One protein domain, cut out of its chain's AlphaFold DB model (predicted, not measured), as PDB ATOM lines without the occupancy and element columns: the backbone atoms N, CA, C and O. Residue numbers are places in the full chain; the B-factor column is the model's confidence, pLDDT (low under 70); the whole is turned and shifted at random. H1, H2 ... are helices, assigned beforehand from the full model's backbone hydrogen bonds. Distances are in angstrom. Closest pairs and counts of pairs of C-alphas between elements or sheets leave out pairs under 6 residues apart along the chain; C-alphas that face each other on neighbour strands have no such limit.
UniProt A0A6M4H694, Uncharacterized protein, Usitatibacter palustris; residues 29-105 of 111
ATOM      1  N   ILE A  29      -3.871 -18.313  17.954       95.44
ATOM      2  CA  ILE A  29      -3.966 -17.066  18.727       95.44
ATOM      3  C   ILE A  29      -2.647 -16.693  19.411       95.44
ATOM      4  O   ILE A  29      -2.326 -15.510  19.513       95.44
ATOM      5  N   ASP A  30      -1.859 -17.670  19.856       94.44
ATOM      6  CA  ASP A  30      -0.626 -17.391  20.591       94.44
ATOM      7  C   ASP A  30       0.449 -16.810  19.659       94.44
ATOM      8  O   ASP A  30       1.174 -15.890  20.046       94.44
ATOM      9  N   LYS A  31       0.453 -17.217  18.381       93.62
ATOM     10  CA  LYS A  31       1.229 -16.540  17.334       93.62
ATOM     11  C   LYS A  31       0.769 -15.101  17.122       93.62
ATOM     12  O   LYS A  31       1.599 -14.195  17.144       93.62
ATOM     13  N   ALA A  32      -0.537 -14.878  16.982       94.94
ATOM     14  CA  ALA A  32      -1.086 -13.538  16.777       94.94
ATOM     15  C   ALA A  32      -0.783 -12.594  17.962       94.94
ATOM     16  O   ALA A  32      -0.461 -11.420  17.768       94.94
ATOM     17  N   ARG A  33      -0.822 -13.109  19.198       95.50
ATOM     18  CA  ARG A  33      -0.402 -12.380  20.405       95.50
ATOM     19  C   ARG A  33       1.076 -12.039  20.384       95.50
ATOM     20  O   ARG A  33       1.413 -10.896  20.680       95.50
ATOM     21  N   CYS A  34       1.930 -13.002  20.035       93.25
ATOM     22  CA  CYS A  34       3.368 -12.779  19.924       93.25
ATOM     23  C   CYS A  34       3.672 -11.681  18.903       93.25
ATOM     24  O   CYS A  34       4.364 -10.723  19.229       93.25
ATOM     25  N   GLU A  35       3.090 -11.760  17.705       93.25
ATOM     26  CA  GLU A  35       3.313 -10.775  16.642       93.25
ATOM     27  C   GLU A  35       2.875  -9.369  17.074       93.25
ATOM     28  O   GLU A  35       3.628  -8.406  16.915       93.25
ATOM     29  N   ARG A  36       1.702  -9.251  17.712       95.31
ATOM     30  CA  ARG A  36       1.245  -7.982  18.294       95.31
ATOM     31  C   ARG A  36       2.156  -7.502  19.426       95.31
ATOM     32  O   ARG A  36       2.392  -6.304  19.558       95.31
ATOM     33  N   HIS A  37       2.650  -8.401  20.273       94.12
ATOM     34  CA  HIS A  37       3.556  -8.036  21.357       94.12
ATOM     35  C   HIS A  37       4.902  -7.550  20.804       94.12
ATOM     36  O   HIS A  37       5.424  -6.553  21.293       94.12
ATOM     37  N   SER A  38       5.426  -8.152  19.735       92.75
ATOM     38  CA  SER A  38       6.622  -7.659  19.050       92.75
ATOM     39  C   SER A  38       6.432  -6.230  18.536       92.75
ATOM     40  O   SER A  38       7.292  -5.376  18.760       92.75
ATOM     41  N   THR A  39       5.300  -5.917  17.900       94.44
ATOM     42  CA  THR A  39       5.029  -4.553  17.414       94.44
ATOM     43  C   THR A  39       4.746  -3.569  18.552       94.44
ATOM     44  O   THR A  39       5.166  -2.413  18.481       94.44
ATOM     45  N   MET A  40       4.107  -4.023  19.634       94.62
ATOM     46  CA  MET A  40       3.950  -3.243  20.861       94.62
ATOM     47  C   MET A  40       5.307  -2.916  21.486       94.62
ATOM     48  O   MET A  40       5.559  -1.765  21.822       94.62
ATOM     49  N   PHE A  41       6.214  -3.891  21.583       93.12
ATOM     50  CA  PHE A  41       7.558  -3.699  22.125       93.12
ATOM     51  C   PHE A  41       8.356  -2.669  21.320       93.12
ATOM     52  O   PHE A  41       9.002  -1.804  21.908       93.12
ATOM     53  N   LEU A  42       8.264  -2.695  19.986       92.94
ATOM     54  CA  LEU A  42       8.902  -1.683  19.136       92.94
ATOM     55  C   LEU A  42       8.390  -0.263  19.425       92.94
ATOM     56  O   LEU A  42       9.158   0.692  19.335       92.94
ATOM     57  N   LYS A  43       7.113  -0.116  19.798       94.56
ATOM     58  CA  LYS A  43       6.513   1.181  20.132       94.56
ATOM     59  C   LYS A  43       6.785   1.608  21.577       94.56
ATOM     60  O   LYS A  43       7.132   2.760  21.826       94.56
ATOM     61  N   CYS A  44       6.598   0.698  22.525       93.94
ATOM     62  CA  CYS A  44       6.497   0.994  23.951       93.94
ATOM     63  C   CYS A  44       7.722   0.547  24.763       93.94
ATOM     64  O   CYS A  44       7.909   1.025  25.878       93.94
ATOM     65  N   GLY A  45       8.596  -0.321  24.240       90.69
ATOM     66  CA  GLY A  45       9.675  -0.977  25.001       90.69
ATOM     67  C   GLY A  45      10.774  -0.044  25.529       90.69
ATOM     68  O   GLY A  45      11.446  -0.348  26.524       90.69
ATOM     69  N   MET A  46      10.943   1.122  24.900       93.00
ATOM     70  CA  MET A  46      11.855   2.169  25.375       93.00
ATOM     71  C   MET A  46      11.244   3.025  26.491       93.00
ATOM     72  O   MET A  46      11.987   3.613  27.278       93.00
ATOM     73  N   VAL A  47       9.912   3.062  26.596       94.06
ATOM     74  CA  VAL A  47       9.199   3.719  27.695       94.06
ATOM     75  C   VAL A  47       9.384   2.881  28.963       94.06
ATOM     76  O   VAL A  47       9.439   1.654  28.896       94.06
ATOM     77  N   LYS A  48       9.529   3.525  30.125       91.75
ATOM     78  CA  LYS A  48       9.784   2.857  31.413       91.75
ATOM     79  C   LYS A  48       8.749   3.256  32.466       91.75
ATOM     80  O   LYS A  48       8.164   4.336  32.389       91.75
ATOM     81  N   GLY A  49       8.566   2.394  33.465       92.81
ATOM     82  CA  GLY A  49       7.652   2.623  34.591       92.81
ATOM     83  C   GLY A  49       6.182   2.678  34.169       92.81
ATOM     84  O   GLY A  49       5.798   2.077  33.172       92.81
ATOM     85  N   GLU A  50       5.360   3.434  34.895       93.19
ATOM     86  CA  GLU A  50       3.916   3.537  34.626       93.19
ATOM     87  C   GLU A  50       3.583   4.015  33.206       93.19
ATOM     88  O   GLU A  50       2.607   3.565  32.612       93.19
ATOM     89  N   ALA A  51       4.428   4.865  32.617       95.25
ATOM     90  CA  ALA A  51       4.248   5.315  31.239       95.25
ATOM     91  C   ALA A  51       4.373   4.166  30.221       95.25
ATOM     92  O   ALA A  51       3.724   4.201  29.178       95.25
ATOM     93  N   HIS A  52       5.179   3.137  30.517       95.69
ATOM     94  CA  HIS A  52       5.266   1.938  29.681       95.69
ATOM     95  C   HIS A  52       3.933   1.197  29.681       95.69
ATOM     96  O   HIS A  52       3.401   0.881  28.625       95.69
ATOM     97  N   HIS A  53       3.353   1.006  30.864       95.38
ATOM     98  CA  HIS A  53       2.082   0.311  31.006       95.38
ATOM     99  C   HIS A  53       0.917   1.073  30.371       95.38
ATOM    100  O   HIS A  53       0.014   0.450  29.819       95.38
ATOM    101  N   GLU A  54       0.922   2.407  30.431       97.06
ATOM    102  CA  GLU A  54      -0.081   3.207  29.723       97.06
ATOM    103  C   GLU A  54       0.086   3.088  28.199       97.06
ATOM    104  O   GLU A  54      -0.899   2.878  27.495       97.06
ATOM    105  N   CYS A  55       1.327   3.107  27.694       96.62
ATOM    106  CA  CYS A  55       1.608   2.866  26.274       96.62
ATOM    107  C   CYS A  55       1.124   1.480  25.823       96.62
ATOM    108  O   CYS A  55       0.463   1.369  24.788       96.62
ATOM    109  N   ASP A  56       1.407   0.433  26.606       95.12
ATOM    110  CA  ASP A  56       0.952  -0.931  26.326       95.12
ATOM    111  C   ASP A  56      -0.578  -1.002  26.276       95.12
ATOM    112  O   ASP A  56      -1.145  -1.556  25.333       95.12
ATOM    113  N   ARG A  57      -1.267  -0.406  27.260       96.06
ATOM    114  CA  ARG A  57      -2.735  -0.324  27.280       96.06
ATOM    115  C   ARG A  57      -3.257   0.327  26.002       96.06
ATOM    116  O   ARG A  57      -4.088  -0.268  25.313       96.06
ATOM    117  N   GLU A  58      -2.807   1.544  25.702       97.06
ATOM    118  CA  GLU A  58      -3.254   2.293  24.525       97.06
ATOM    119  C   GLU A  58      -3.018   1.497  23.239       97.06
ATOM    120  O   GLU A  58      -3.877   1.460  22.355       97.06
ATOM    121  N   TYR A  59      -1.872   0.818  23.147       97.00
ATOM    122  CA  TYR A  59      -1.549  -0.029  22.014       97.00
ATOM    123  C   TYR A  59      -2.506  -1.213  21.884       97.00
ATOM    124  O   TYR A  59      -3.052  -1.428  20.803       97.00
ATOM    125  N   LEU A  60      -2.735  -1.967  22.960       96.00
ATOM    126  CA  LEU A  60      -3.595  -3.151  22.941       96.00
ATOM    127  C   LEU A  60      -5.051  -2.812  22.609       96.00
ATOM    128  O   LEU A  60      -5.673  -3.521  21.820       96.00
ATOM    129  N   VAL A  61      -5.580  -1.712  23.149       96.31
ATOM    130  CA  VAL A  61      -6.941  -1.247  22.834       96.31
ATOM    131  C   VAL A  61      -7.055  -0.824  21.366       96.31
ATOM    132  O   VAL A  61      -8.053  -1.131  20.716       96.31
ATOM    133  N   ALA A  62      -6.035  -0.154  20.823       97.38
ATOM    134  CA  ALA A  62      -6.027   0.290  19.429       97.38
ATOM    135  C   ALA A  62      -5.745  -0.839  18.418       97.38
ATOM    136  O   ALA A  62      -6.083  -0.696  17.245       97.38
ATOM    137  N   ASN A  63      -5.134  -1.945  18.851       97.38
ATOM    138  CA  ASN A  63      -4.703  -3.051  17.989       97.38
ATOM    139  C   ASN A  63      -5.289  -4.397  18.468       97.38
ATOM    140  O   ASN A  63      -4.536  -5.293  18.872       97.38
ATOM    141  N   PRO A  64      -6.625  -4.569  18.445       96.00
ATOM    142  CA  PRO A  64      -7.247  -5.851  18.764       96.00
ATOM    143  C   PRO A  64      -6.831  -6.932  17.755       96.00
ATOM    144  O   PRO A  64      -6.542  -6.639  16.591       96.00
ATOM    145  N   LEU A  65      -6.834  -8.197  18.184       95.81
ATOM    146  CA  LEU A  65      -6.548  -9.311  17.275       95.81
ATOM    147  C   LEU A  65      -7.672  -9.466  16.241       95.81
ATOM    148  O   LEU A  65      -8.847  -9.239  16.537       95.81
ATOM    149  N   GLN A  66      -7.317  -9.912  15.037       95.75
ATOM    150  CA  GLN A  66      -8.270 -10.198  13.964       95.75
ATOM    151  C   GLN A  66      -8.846 -11.612  14.131       95.75
ATOM    152  O   GLN A  66      -8.339 -12.572  13.561       95.75
ATOM    153  N   CYS A  67      -9.914 -11.768  14.917       96.25
ATOM    154  CA  CYS A  67     -10.427 -13.105  15.255       96.25
ATOM    155  C   CYS A  67     -10.955 -13.904  14.052       96.25
ATOM    156  O   CYS A  67     -10.936 -15.129  14.091       96.25
ATOM    157  N   GLY A  68     -11.365 -13.234  12.967       95.50
ATOM    158  CA  GLY A  68     -11.877 -13.891  11.760       95.50
ATOM    159  C   GLY A  68     -10.845 -14.715  10.980       95.50
ATOM    160  O   GLY A  68     -11.238 -15.523  10.143       95.50
ATOM    161  N   SER A  69      -9.543 -14.542  11.241       93.38
ATOM    162  CA  SER A  69      -8.486 -15.385  10.660       93.38
ATOM    163  C   SER A  69      -8.138 -16.604  11.520       93.38
ATOM    164  O   SER A  69      -7.280 -17.395  11.135       93.38
ATOM    165  N   LEU A  70      -8.759 -16.741  12.694       96.31
ATOM    166  CA  LEU A  70      -8.577 -17.859  13.615       96.31
ATOM    167  C   LEU A  70      -9.787 -18.794  13.534       96.31
ATOM    168  O   LEU A  70     -10.866 -18.408  13.088       96.31
ATOM    169  N   SER A  71      -9.618 -20.037  13.974       94.56
ATOM    170  CA  SER A  71     -10.685 -21.037  13.960       94.56
ATOM    171  C   SER A  71     -10.798 -21.756  15.304       94.56
ATOM    172  O   SER A  71      -9.912 -21.681  16.156       94.56
ATOM    173  N   GLY A  72     -11.935 -22.422  15.516       96.19
ATOM    174  CA  GLY A  72     -12.179 -23.232  16.708       96.19
ATOM    175  C   GLY A  72     -12.013 -22.459  18.020       96.19
ATOM    176  O   GLY A  72     -12.560 -21.371  18.203       96.19
ATOM    177  N   THR A  73     -11.252 -23.044  18.943       96.19
ATOM    178  CA  THR A  73     -10.994 -22.485  20.277       96.19
ATOM    179  C   THR A  73     -10.203 -21.183  20.239       96.19
ATOM    180  O   THR A  73     -10.385 -20.340  21.113       96.19
ATOM    181  N   ASP A  74      -9.361 -20.976  19.230       96.69
ATOM    182  CA  ASP A  74      -8.540 -19.769  19.134       96.69
ATOM    183  C   ASP A  74      -9.358 -18.545  18.734       96.69
ATOM    184  O   ASP A  74      -9.137 -17.460  19.273       96.69
ATOM    185  N   ALA A  75     -10.360 -18.722  17.869       97.44
ATOM    186  CA  ALA A  75     -11.332 -17.670  17.581       97.44
ATOM    187  C   ALA A  75     -12.082 -17.253  18.859       97.44
ATOM    188  O   ALA A  75     -12.170 -16.066  19.165       97.44
ATOM    189  N   GLN A  76     -12.529 -18.222  19.667       97.19
ATOM    190  CA  GLN A  76     -13.228 -17.959  20.932       97.19
ATOM    191  C   GLN A  76     -12.331 -17.257  21.963       97.19
ATOM    192  O   GLN A  76     -12.752 -16.291  22.604       97.19
ATOM    193  N   ARG A  77     -11.077 -17.708  22.117       96.75
ATOM    194  CA  ARG A  77     -10.078 -17.052  22.982       96.75
ATOM    195  C   ARG A  77      -9.822 -15.614  22.524       96.75
ATOM    196  O   ARG A  77      -9.755 -14.711  23.356       96.75
ATOM    197  N   CYS A  78      -9.749 -15.392  21.214       97.19
ATOM    198  CA  CYS A  78      -9.521 -14.078  20.621       97.19
ATOM    199  C   CYS A  78     -10.685 -13.124  20.897       97.19
ATOM    200  O   CYS A  78     -10.473 -11.995  21.338       97.19
ATOM    201  N   GLU A  79     -11.922 -13.578  20.696       97.81
ATOM    202  CA  GLU A  79     -13.114 -12.781  20.985       97.81
ATOM    203  C   GLU A  79     -13.191 -12.418  22.468       97.81
ATOM    204  O   GLU A  79     -13.452 -11.262  22.812       97.81
ATOM    205  N   LYS A  80     -12.895 -13.381  23.351       97.56
ATOM    206  CA  LYS A  80     -12.855 -13.164  24.800       97.56
ATOM    207  C   LYS A  80     -11.796 -12.131  25.193       97.56
ATOM    208  O   LYS A  80     -12.063 -11.280  26.039       97.56
ATOM    209  N   GLU A  81     -10.618 -12.171  24.576       97.62
ATOM    210  CA  GLU A  81      -9.562 -11.174  24.784       97.62
ATOM    211  C   GLU A  81      -9.965  -9.783  24.301       97.62
ATOM    212  O   GLU A  81      -9.871  -8.821  25.063       97.62
ATOM    213  N   ASN A  82     -10.476  -9.668  23.076       97.69
ATOM    214  CA  ASN A  82     -10.924  -8.387  22.538       97.69
ATOM    215  C   ASN A  82     -12.080  -7.797  23.367       97.69
ATOM    216  O   ASN A  82     -12.151  -6.581  23.563       97.69
ATOM    217  N   ALA A  83     -12.977  -8.640  23.888       98.00
ATOM    218  CA  ALA A  83     -14.012  -8.225  24.829       98.00
ATOM    219  C   ALA A  83     -13.414  -7.760  26.167       98.00
ATOM    220  O   ALA A  83     -13.823  -6.719  26.682       98.00
ATOM    221  N   ALA A  84     -12.414  -8.474  26.697       98.06
ATOM    222  CA  ALA A  84     -11.727  -8.102  27.931       98.06
ATOM    223  C   ALA A  84     -10.999  -6.755  27.810       98.06
ATOM    224  O   ALA A  84     -11.070  -5.941  28.730       98.06
ATOM    225  N   PHE A  85     -10.351  -6.475  26.674       97.25
ATOM    226  CA  PHE A  85      -9.757  -5.160  26.414       97.25
ATOM    227  C   PHE A  85     -10.800  -4.051  26.507       97.25
ATOM    228  O   PHE A  85     -10.584  -3.091  27.238       97.25
ATOM    229  N   LYS A  86     -11.954  -4.217  25.851       96.12
ATOM    230  CA  LYS A  86     -13.047  -3.236  25.911       96.12
ATOM    231  C   LYS A  86     -13.589  -3.063  27.328       96.12
ATOM    232  O   LYS A  86     -13.777  -1.935  27.763       96.12
ATOM    233  N   SER A  87     -13.809  -4.149  28.072       97.94
ATOM    234  CA  SER A  87     -14.354  -4.059  29.434       97.94
ATOM    235  C   SER A  87     -13.374  -3.464  30.445       97.94
ATOM    236  O   SER A  87     -13.794  -2.875  31.433       97.94
ATOM    237  N   CYS A  88     -12.069  -3.641  30.224       97.75
ATOM    238  CA  CYS A  88     -11.027  -3.159  31.125       97.75
ATOM    239  C   CYS A  88     -10.466  -1.783  30.716       97.75
ATOM    240  O   CYS A  88      -9.655  -1.243  31.462       97.75
ATOM    241  N   GLN A  89     -10.849  -1.221  29.558       95.88
ATOM    242  CA  GLN A  89     -10.157  -0.088  28.916       95.88
ATOM    243  C   GLN A  89     -10.086   1.200  29.752       95.88
ATOM    244  O   GLN A  89      -9.197   2.018  29.512       95.88
ATOM    245  N   ASP A  90     -10.999   1.382  30.708       95.94
ATOM    246  CA  ASP A  90     -11.053   2.565  31.579       95.94
ATOM    247  C   ASP A  90     -10.051   2.487  32.745       95.94
ATOM    248  O   ASP A  90      -9.798   3.473  33.439       95.94
ATOM    249  N   LEU A  91      -9.449   1.313  32.962       97.19
ATOM    250  CA  LEU A  91      -8.365   1.129  33.918       97.19
ATOM    251  C   LEU A  91      -7.047   1.621  33.318       97.19
ATOM    252  O   LEU A  91      -6.791   1.463  32.126       97.19
ATOM    253  N   LYS A  92      -6.189   2.190  34.165       94.06
ATOM    254  CA  LYS A  92      -4.894   2.754  33.759       94.06
ATOM    255  C   LYS A  92      -3.765   1.739  33.868       94.06
ATOM    256  O   LYS A  92      -3.783   0.895  34.768       94.06
ATOM    257  N   GLY A  93      -2.774   1.869  32.987       90.56
ATOM    258  CA  GLY A  93      -1.507   1.138  33.028       90.56
ATOM    259  C   GLY A  93      -1.598  -0.324  33.489       90.56
ATOM    260  O   GLY A  93      -2.268  -1.162  32.883       90.56
ATOM    261  N   SER A  94      -0.916  -0.649  34.590       92.75
ATOM    262  CA  SER A  94      -0.806  -2.020  35.116       92.75
ATOM    263  C   SER A  94      -2.141  -2.617  35.601       92.75
ATOM    264  O   SER A  94      -2.314  -3.845  35.596       92.75
ATOM    265  N   ALA A  95      -3.120  -1.779  35.965       96.81
ATOM    266  CA  ALA A  95      -4.456  -2.224  36.357       96.81
ATOM    267  C   ALA A  95      -5.250  -2.763  35.158       96.81
ATOM    268  O   ALA A  95      -5.958  -3.763  35.305       96.81
ATOM    269  N   PHE A  96      -5.080  -2.170  33.970       96.94
ATOM    270  CA  PHE A  96      -5.650  -2.691  32.725       96.94
ATOM    271  C   PHE A  96      -5.139  -4.106  32.442       96.94
ATOM    272  O   PHE A  96      -5.935  -5.041  32.352       96.94
ATOM    273  N   GLY A  97      -3.814  -4.293  32.398       94.12
ATOM    274  CA  GLY A  97      -3.213  -5.605  32.132       94.12
ATOM    275  C   GLY A  97      -3.630  -6.664  33.161       94.12
ATOM    276  O   GLY A  97      -3.941  -7.803  32.806       94.12
ATOM    277  N   SER A  98      -3.725  -6.269  34.435       96.00
ATOM    278  CA  SER A  98      -4.203  -7.137  35.518       96.00
ATOM    279  C   SER A  98      -5.673  -7.535  35.362       96.00
ATOM    280  O   SER A  98      -6.018  -8.692  35.604       96.00
ATOM    281  N   CYS A  99      -6.538  -6.599  34.965       97.81
ATOM    282  CA  CYS A  99      -7.950  -6.866  34.691       97.81
ATOM    283  C   CYS A  99      -8.100  -7.847  33.534       97.81
ATOM    284  O   CYS A  99      -8.737  -8.885  33.699       97.81
ATOM    285  N   VAL A 100      -7.431  -7.582  32.407       97.25
ATOM    286  CA  VAL A 100      -7.496  -8.453  31.231       97.25
ATOM    287  C   VAL A 100      -7.070  -9.867  31.595       97.25
ATOM    288  O   VAL A 100      -7.851 -10.794  31.393       97.25
ATOM    289  N   ARG A 101      -5.884 -10.036  32.199       95.69
ATOM    290  CA  ARG A 101      -5.357 -11.356  32.575       95.69
ATOM    291  C   ARG A 101      -6.322 -12.134  33.466       95.69
ATOM    292  O   ARG A 101      -6.477 -13.335  33.276       95.69
ATOM    293  N   LYS A 102      -6.979 -11.472  34.423       96.94
ATOM    294  CA  LYS A 102      -7.993 -12.103  35.284       96.94
ATOM    295  C   LYS A 102      -9.241 -12.510  34.499       96.94
ATOM    296  O   LYS A 102      -9.761 -13.596  34.725       96.94
ATOM    297  N   THR A 103      -9.696 -11.677  33.567       96.44
ATOM    298  CA  THR A 103     -10.883 -11.944  32.740       96.44
ATOM    299  C   THR A 103     -10.668 -13.120  31.789       96.44
ATOM    300  O   THR A 103     -11.529 -13.996  31.663       96.44
ATOM    301  N   ILE A 104      -9.515 -13.172  31.116       95.56
ATOM    302  CA  ILE A 104      -9.228 -14.233  30.138       95.56
ATOM    303  C   ILE A 104      -8.551 -15.461  30.741       95.56
ATOM    304  O   ILE A 104      -8.658 -16.535  30.159       95.56
ATOM    305  N   ASN A 105      -7.990 -15.337  31.947       94.12
ATOM    306  CA  ASN A 105      -7.195 -16.351  32.643       94.12
ATOM    307  C   ASN A 105      -5.901 -16.746  31.902       94.12
ATOM    308  O   ASN A 105      -5.441 -17.881  31.985       94.12
TER     309      ASN A 105
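AT A GLANCE: This is residues 29 to 105 of the 111 residues of an uncharacterized protein of Usitatibacter palustris (UniProt A0A6M4H694). A hairpin of two helices, H3 and H4, makes one side of an elongated body and H1 the other, with H2 and residues 63 to 67 between them. The printed part has 77 residues with four named helices, H1 to H4 in chain order, and no named strand: all helix, mostly crossed. It is compact, radius of gyration of the C-alphas 12.2 A, spanning 37 by 23 by 18 A.

HOW THE PARTS SIT: H3, residues 72 to 88, and H4, residues 93 to 104, touch as a helical hairpin, closest at C-alphas 84 and 100, 5.4 A. H2, residues 50 to 62, touches H4's residues 93 to 97, closest at C-alphas 54 and 93, 4.2 A, at a steep tilt of 48 degrees. H1, residues 29 to 44, touches H2 with residues 40 to 44 alone, closest at C-alphas 44 and 55, 5.7 A. H1 touches H3 with residue 29 alone; C-alphas 29 and 74, the closest, are 5.3 A apart. H1 and H4 are apart. Every O i to N i+4 pair is within hydrogen-bond range in H1, H2 and H3, and 7 of 8 in H4.

IN THESE COORDINATES: H3 measures 24.7 A, H1 21.5 A. C-alpha 29 is at (-3.966, -17.066, 18.727), C-alpha 104 at (-9.228, -14.233, 30.138).

THE WHOLE: The printed part has no cut and no long link; no printed residue is under pLDDT 70.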